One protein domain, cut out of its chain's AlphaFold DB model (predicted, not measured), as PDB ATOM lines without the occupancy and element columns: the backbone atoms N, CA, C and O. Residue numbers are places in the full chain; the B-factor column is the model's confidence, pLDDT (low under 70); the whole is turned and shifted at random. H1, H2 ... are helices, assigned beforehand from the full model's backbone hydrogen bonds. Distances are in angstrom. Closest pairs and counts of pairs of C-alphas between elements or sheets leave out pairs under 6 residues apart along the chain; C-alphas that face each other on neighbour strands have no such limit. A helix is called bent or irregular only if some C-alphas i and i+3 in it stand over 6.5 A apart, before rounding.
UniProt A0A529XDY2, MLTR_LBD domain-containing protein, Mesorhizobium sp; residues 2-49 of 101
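AT A GLANCE: This is residues 2 to 49 of the 101 residues of the protein "MLTR_LBD domain-containing protein" of Mesorhizobium sp (UniProt A0A529XDY2). Three helices make an open frame with few contacts between its sides: H1 and H2 are two roughly antiparallel uprights with a gap between them, joined at one end by a tight turn, and H3 crosses the other end, from the last residues of H2 over to the first turns of H1. After H3, the unnamed tail of residues 43 to 49 runs on past H1. The printed part has 48 residues with three named helices in the order H1, H2, H3 and no named strand, and its class is all helix. It is compact, with a radius of gyration of the C-alphas of 10.4 A, and its C-alphas span 29 by 23 by 14 A along the three main axes.

HOW THE PARTS SIT: H1, residues 2 to 16, and H2, residues 20 to 32, are close but not clearly touching. Their closest C-alphas, those of Tyr 16 and Ile 22, are 7.5 A apart, and their centres are 13.0 A apart. Their lines stand at a shallow tilt of 30 degrees, and they run opposite ways. H2 and H3, residues 34 to 42, touch only at the corner by their link, with the closest C-alphas, those of Arg 30 and Asp 37, 4.7 A apart. H2 touches H3 with residues 29 to 31 alone. These two helices stand at a steep tilt of 55 degrees and run opposite ways. H1 and H3 only just touch, with 3 pairs of C-alphas within 8 A, and H1 touches H3 with residues 3 to 6 alone. Their closest C-alphas, those of Ile 6 and Trp 40, are 6.9 A apart. H1 and H3 stand at a steep tilt of 56 degrees and run the same way. Every O i to N i+4 pair is within hydrogen-bond range in H3, against 9 of 11 in H1 and 7 of 9 in H2.

IN THESE COORDINATES: H1 begins at C-alpha 2 at (-1.193, 17.636, 19.563) and measures 21.2 A from first to last C-alpha. It is irregular: C-alphas 12 and 15 are 7.8 A apart, and its line is a rough one. H2 begins at C-alpha 20 at (-5.735, 24.597, -1.976) and is 18.7 A long. It is neither bent nor irregular, but only just: C-alphas 25 and 28 are 6.3 A apart. H3 is 12.3 A long and ends at C-alpha 42 at (8.716, 13.817, 11.024).

THE WHOLE: The two C-alphas farthest apart are those of Ala 31 and Pro 49, at 29.9 A. The printed part has no cut, and the links from H1 to H2 and from H2 to H3 are tight. The mean pLDDT of the printed part is 75.5, and residues 2 to 5 and 43 to 49 are under 70.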
ATOM      1  N   ALA A   2      -1.613  17.037  20.837       65.25
ATOM      2  CA  ALA A   2      -1.193  17.636  19.563       65.25
ATOM      3  C   ALA A   2      -0.668  16.597  18.557       65.25
ATOM      4  O   ALA A   2      -1.195  16.496  17.454       65.25
ATOM      5  N   ARG A   3       0.260  15.727  18.986       65.56
ATOM      6  CA  ARG A   3       0.806  14.672  18.122       65.56
ATOM      7  C   ARG A   3      -0.258  13.751  17.517       65.56
ATOM      8  O   ARG A   3      -0.228  13.480  16.325       65.56
ATOM      9  N   SER A   4      -1.209  13.288  18.330       65.62
ATOM     10  CA  SER A   4      -2.279  12.420  17.838       65.62
ATOM     11  C   SER A   4      -3.150  13.155  16.826       65.62
ATOM     12  O   SER A   4      -3.383  12.597  15.770       65.62
ATOM     13  N   ALA A   5      -3.558  14.401  17.101       68.75
ATOM     14  CA  ALA A   5      -4.393  15.200  16.197       68.75
ATOM     15  C   ALA A   5      -3.720  15.452  14.835       68.75
ATOM     16  O   ALA A   5      -4.367  15.309  13.799       68.75
ATOM     17  N   ILE A   6      -2.416  15.751  14.836       73.75
ATOM     18  CA  ILE A   6      -1.612  15.929  13.617       73.75
ATOM     19  C   ILE A   6      -1.593  14.640  12.792       73.75
ATOM     20  O   ILE A   6      -1.841  14.685  11.586       73.75
ATOM     21  N   ALA A   7      -1.375  13.491  13.436       73.69
ATOM     22  CA  ALA A   7      -1.404  12.198  12.762       73.69
ATOM     23  C   ALA A   7      -2.776  11.906  12.126       73.69
ATOM     24  O   ALA A   7      -2.823  11.464  10.980       73.69
ATOM     25  N   GLN A   8      -3.890  12.217  12.809       72.06
ATOM     26  CA  GLN A   8      -5.238  11.985  12.255       72.06
ATOM     27  C   GLN A   8      -5.533  12.877  11.062       72.06
ATOM     28  O   GLN A   8      -6.023  12.401  10.041       72.06
ATOM     29  N   PHE A   9      -5.214  14.166  11.184       75.25
ATOM     30  CA  PHE A   9      -5.413  15.111  10.098       75.25
ATOM     31  C   PHE A   9      -4.590  14.701   8.876       75.25
ATOM     32  O   PHE A   9      -5.108  14.675   7.763       75.25
ATOM     33  N   ARG A  10      -3.329  14.302   9.075       76.06
ATOM     34  CA  ARG A  10      -2.460  13.835   7.992       76.06
ATOM     35  C   ARG A  10      -2.969  12.539   7.359       76.06
ATOM     36  O   ARG A  10      -2.996  12.460   6.140       76.06
ATOM     37  N   ALA A  11      -3.413  11.560   8.150       74.19
ATOM     38  CA  ALA A  11      -3.981  10.311   7.638       74.19
ATOM     39  C   ALA A  11      -5.256  10.547   6.814       74.19
ATOM     40  O   ALA A  11      -5.397   9.978   5.737       74.19
ATOM     41  N   ALA A  12      -6.147  11.430   7.274       71.38
ATOM     42  CA  ALA A  12      -7.345  11.790   6.520       71.38
ATOM     43  C   ALA A  12      -6.998  12.521   5.218       71.38
ATOM     44  O   ALA A  12      -7.594  12.247   4.185       71.38
ATOM     45  N   THR A  13      -6.017  13.426   5.250       73.06
ATOM     46  CA  THR A  13      -5.746  14.361   4.147       73.06
ATOM     47  C   THR A  13      -4.620  13.944   3.203       73.06
ATOM     48  O   THR A  13      -4.403  14.626   2.204       73.06
ATOM     49  N   VAL A  14      -3.912  12.832   3.453       76.00
ATOM     50  CA  VAL A  14      -2.698  12.445   2.702       76.00
ATOM     51  C   VAL A  14      -2.916  12.404   1.186       76.00
ATOM     52  O   VAL A  14      -2.088  12.916   0.434       76.00
ATOM     53  N   GLY A  15      -4.056  11.880   0.726       70.44
ATOM     54  CA  GLY A  15      -4.389  11.780  -0.699       70.44
ATOM     55  C   GLY A  15      -4.733  13.114  -1.374       70.44
ATOM     56  O   GLY A  15      -4.943  13.154  -2.583       70.44
ATOM     57  N   TYR A  16      -4.826  14.206  -0.615       77.00
ATOM     58  CA  TYR A  16      -5.210  15.532  -1.103       77.00
ATOM     59  C   TYR A  16      -4.480  16.669  -0.370       77.00
ATOM     60  O   TYR A  16      -4.932  17.809  -0.383       77.00
ATOM     61  N   ALA A  17      -3.304  16.394   0.200       72.81
ATOM     62  CA  ALA A  17      -2.536  17.367   0.979       72.81
ATOM     63  C   ALA A  17      -2.119  18.617   0.172       72.81
ATOM     64  O   ALA A  17      -1.861  19.671   0.748       72.81
ATOM     65  N   ALA A  18      -2.063  18.510  -1.159       77.56
ATOM     66  CA  ALA A  18      -1.756  19.613  -2.070       77.56
ATOM     67  C   ALA A  18      -2.983  20.464  -2.466       77.56
ATOM     68  O   ALA A  18      -2.826  21.505  -3.116       77.56
ATOM     69  N   ALA A  19      -4.198  20.043  -2.101       81.00
ATOM     70  CA  ALA A  19      -5.411  20.794  -2.393       81.00
ATOM     71  C   ALA A  19      -5.364  22.177  -1.711       81.00
ATOM     72  O   ALA A  19      -4.768  22.346  -0.645       81.00
ATOM     73  N   ALA A  20      -5.895  23.199  -2.389       81.81
ATOM     74  CA  ALA A  20      -5.735  24.597  -1.976       81.81
ATOM     75  C   ALA A  20      -6.372  24.888  -0.608       81.81
ATOM     76  O   ALA A  20      -5.811  25.634   0.187       81.81
ATOM     77  N   ASP A  21      -7.503  24.250  -0.328       79.75
ATOM     78  CA  ASP A  21      -8.207  24.267   0.953       79.75
ATOM     79  C   ASP A  21      -7.372  23.657   2.087       79.75
ATOM     80  O   ASP A  21      -7.274  24.241   3.164       79.75
ATOM     81  N   ILE A  22      -6.694  22.535   1.839       80.94
ATOM     82  CA  ILE A  22      -5.806  21.921   2.834       80.94
ATOM     83  C   ILE A  22      -4.565  22.782   3.084       80.94
ATOM     84  O   ILE A  22      -4.178  22.979   4.237       80.94
ATOM     85  N   ARG A  23      -3.963  23.354   2.033       84.38
ATOM     86  CA  ARG A  23      -2.822  24.276   2.174       84.38
ATOM     87  C   ARG A  23      -3.184  25.535   2.955       84.38
ATOM     88  O   ARG A  23      -2.445  25.913   3.856       84.38
ATOM     89  N   ALA A  24      -4.358  26.113   2.699       84.31
ATOM     90  CA  ALA A  24      -4.848  27.285   3.423       84.31
ATOM     91  C   ALA A  24      -4.986  27.051   4.940       84.31
ATOM     92  O   ALA A  24      -4.889  28.000   5.715       84.31
ATOM     93  N   VAL A  25      -5.176  25.799   5.374       82.06
ATOM     94  CA  VAL A  25      -5.180  25.417   6.795       82.06
ATOM     95  C   VAL A  25      -3.768  25.117   7.308       82.06
ATOM     96  O   VAL A  25      -3.414  25.529   8.412       82.06
ATOM     97  N   LEU A  26      -2.951  24.398   6.534       84.00
ATOM     98  CA  LEU A  26      -1.631  23.940   6.977       84.00
ATOM     99  C   LEU A  26      -0.581  25.051   7.027       84.00
ATOM    100  O   LEU A  26       0.211  25.083   7.971       84.00
ATOM    101  N   ASP A  27      -0.561  25.945   6.040       88.69
ATOM    102  CA  ASP A  27       0.490  26.955   5.909       88.69
ATOM    103  C   ASP A  27       0.509  27.927   7.107       88.69
ATOM    104  O   ASP A  27       1.582  28.124   7.687       88.69
ATOM    105  N   PRO A  28      -0.639  28.457   7.589       87.44
ATOM    106  CA  PRO A  28      -0.659  29.271   8.803       87.44
ATOM    107  C   PRO A  28      -0.201  28.505  10.049       87.44
ATOM    108  O   PRO A  28       0.526  29.054  10.874       87.44
ATOM    109  N   LEU A  29      -0.590  27.234  10.198       83.62
ATOM    110  CA  LEU A  29      -0.225  26.424  11.366       83.62
ATOM    111  C   LEU A  29       1.282  26.153  11.435       83.62
ATOM    112  O   LEU A  29       1.863  26.226  12.518       83.62
ATOM    113  N   ARG A  30       1.922  25.893  10.289       86.62
ATOM    114  CA  ARG A  30       3.383  25.748  10.201       86.62
ATOM    115  C   ARG A  30       4.101  27.058  10.505       86.62
ATOM    116  O   ARG A  30       5.071  27.054  11.254       86.62
ATOM    117  N   ALA A  31       3.599  28.178   9.982       90.38
ATOM    118  CA  ALA A  31       4.185  29.495  10.230       90.38
ATOM    119  C   ALA A  31       4.079  29.926  11.705       90.38
ATOM    120  O   ALA A  31       5.001  30.535  12.241       90.38
ATOM    121  N   LEU A  32       2.965  29.600  12.369       90.19
ATOM    122  CA  LEU A  32       2.707  29.977  13.762       90.19
ATOM    123  C   LEU A  32       3.389  29.060  14.785       90.19
ATOM    124  O   LEU A  32       3.553  29.458  15.938       90.19
ATOM    125  N   SER A  33       3.761  27.832  14.411       86.19
ATOM    126  CA  SER A  33       4.317  26.857  15.348       86.19
ATOM    127  C   SER A  33       5.436  26.025  14.709       86.19
ATOM    128  O   SER A  33       5.163  25.032  14.031       86.19
ATOM    129  N   PRO A  34       6.710  26.350  15.003       86.56
ATOM    130  CA  PRO A  34       7.855  25.541  14.577       86.56
ATOM    131  C   PRO A  34       7.776  24.089  15.070       86.56
ATOM    132  O   PRO A  34       8.202  23.164  14.386       86.56
ATOM    133  N   GLU A  35       7.185  23.869  16.248       81.44
ATOM    134  CA  GLU A  35       6.973  22.526  16.789       81.44
ATOM    135  C   GLU A  35       5.913  21.745  15.998       81.44
ATOM    136  O   GLU A  35       6.080  20.545  15.777       81.44
ATOM    137  N   PHE A  36       4.846  22.404  15.530       82.44
ATOM    138  CA  PHE A  36       3.892  21.784  14.608       82.44
ATOM    139  C   PHE A  36       4.571  21.411  13.290       82.44
ATOM    140  O   PHE A  36       4.391  20.289  12.822       82.44
ATOM    141  N   ASP A  37       5.362  22.318  12.711       86.06
ATOM    142  CA  ASP A  37       6.055  22.080  11.440       86.06
ATOM    143  C   ASP A  37       7.020  20.889  11.534       86.06
ATOM    144  O   ASP A  37       6.968  19.960  10.725       86.06
ATOM    145  N   ARG A  38       7.801  20.833  12.619       84.00
ATOM    146  CA  ARG A  38       8.681  19.705  12.933       84.00
ATOM    147  C   ARG A  38       7.905  18.390  13.068       84.00
ATOM    148  O   ARG A  38       8.244  17.401  12.420       84.00
ATOM    149  N   GLN A  39       6.834  18.368  13.866       77.25
ATOM    150  CA  GLN A  39       5.999  17.171  14.034       77.25
ATOM    151  C   GLN A  39       5.325  16.745  12.723       77.25
ATOM    152  O   GLN A  39       5.199  15.549  12.458       77.25
ATOM    153  N   TRP A  40       4.921  17.703  11.890       78.88
ATOM    154  CA  TRP A  40       4.353  17.448  10.574       78.88
ATOM    155  C   TRP A  40       5.380  16.826   9.620       78.88
ATOM    156  O   TRP A  40       5.042  15.896   8.889       78.88
ATOM    157  N   ALA A  41       6.624  17.300   9.604       81.44
ATOM    158  CA  ALA A  41       7.675  16.757   8.744       81.44
ATOM    159  C   ALA A  41       8.103  15.335   9.160       81.44
ATOM    160  O   ALA A  41       8.277  14.468   8.304       81.44
ATOM    161  N   GLU A  42       8.222  15.084  10.466       74.94
ATOM    162  CA  GLU A  42       8.716  13.817  11.024       74.94
ATOM    163  C   GLU A  42       7.677  12.686  11.027       74.94
ATOM    164  O   GLU A  42       8.039  11.507  11.033       74.94
ATOM    165  N   MET A  43       6.378  13.006  11.050       67.06
ATOM    166  CA  MET A  43       5.342  11.976  11.117       67.06
ATOM    167  C   MET A  43       5.220  11.212   9.799       67.06
ATOM    168  O   MET A  43       4.677  11.701   8.800       67.06
ATOM    169  N   ARG A  44       5.652   9.946   9.830       61.03
ATOM    170  CA  ARG A  44       5.210   8.941   8.860       61.03
ATOM    171  C   ARG A  44       3.688   8.853   8.958       61.03
ATOM    172  O   ARG A  44       3.137   8.884  10.057       61.03
ATOM    173  N   VAL A  45       3.009   8.795   7.814       56.69
ATOM    174  CA  VAL A  45       1.581   8.463   7.788       56.69
ATOM    175  C   VAL A  45       1.491   7.016   8.243       56.69
ATOM    176  O   VAL A  45       1.691   6.105   7.448       56.69
ATOM    177  N   GLU A  46       1.332   6.796   9.544       53.53
ATOM    178  CA  GLU A  46       1.045   5.462  10.039       53.53
ATOM    179  C   GLU A  46      -0.403   5.137   9.694       53.53
ATOM    180  O   GLU A  46      -1.329   5.854  10.085       53.53
ATOM    181  N   GLU A  47      -0.588   4.041   8.963       48.97
ATOM    182  CA  GLU A  47      -1.859   3.330   8.892       48.97
ATOM    183  C   GLU A  47      -2.162   2.775  10.290       48.97
ATOM    184  O   GLU A  47      -1.876   1.626  10.603       48.97
ATOM    185  N   ALA A  48      -2.672   3.609  11.190       52.12
ATOM    186  CA  ALA A  48      -3.069   3.160  12.515       52.12
ATOM    187  C   ALA A  48      -4.602   3.094  12.563       52.12
ATOM    188  O   ALA A  48      -5.253   4.131  12.702       52.12
ATOM    189  N   PRO A  49      -5.205   1.896  12.439       52.62
ATOM    190  CA  PRO A  49      -6.653   1.745  12.302       52.62
ATOM    191  C   PRO A  49      -7.424   2.065  13.592       52.62
ATOM    192  O   PRO A  49      -8.643   2.216  13.546       52.62
TER     193      PRO A  49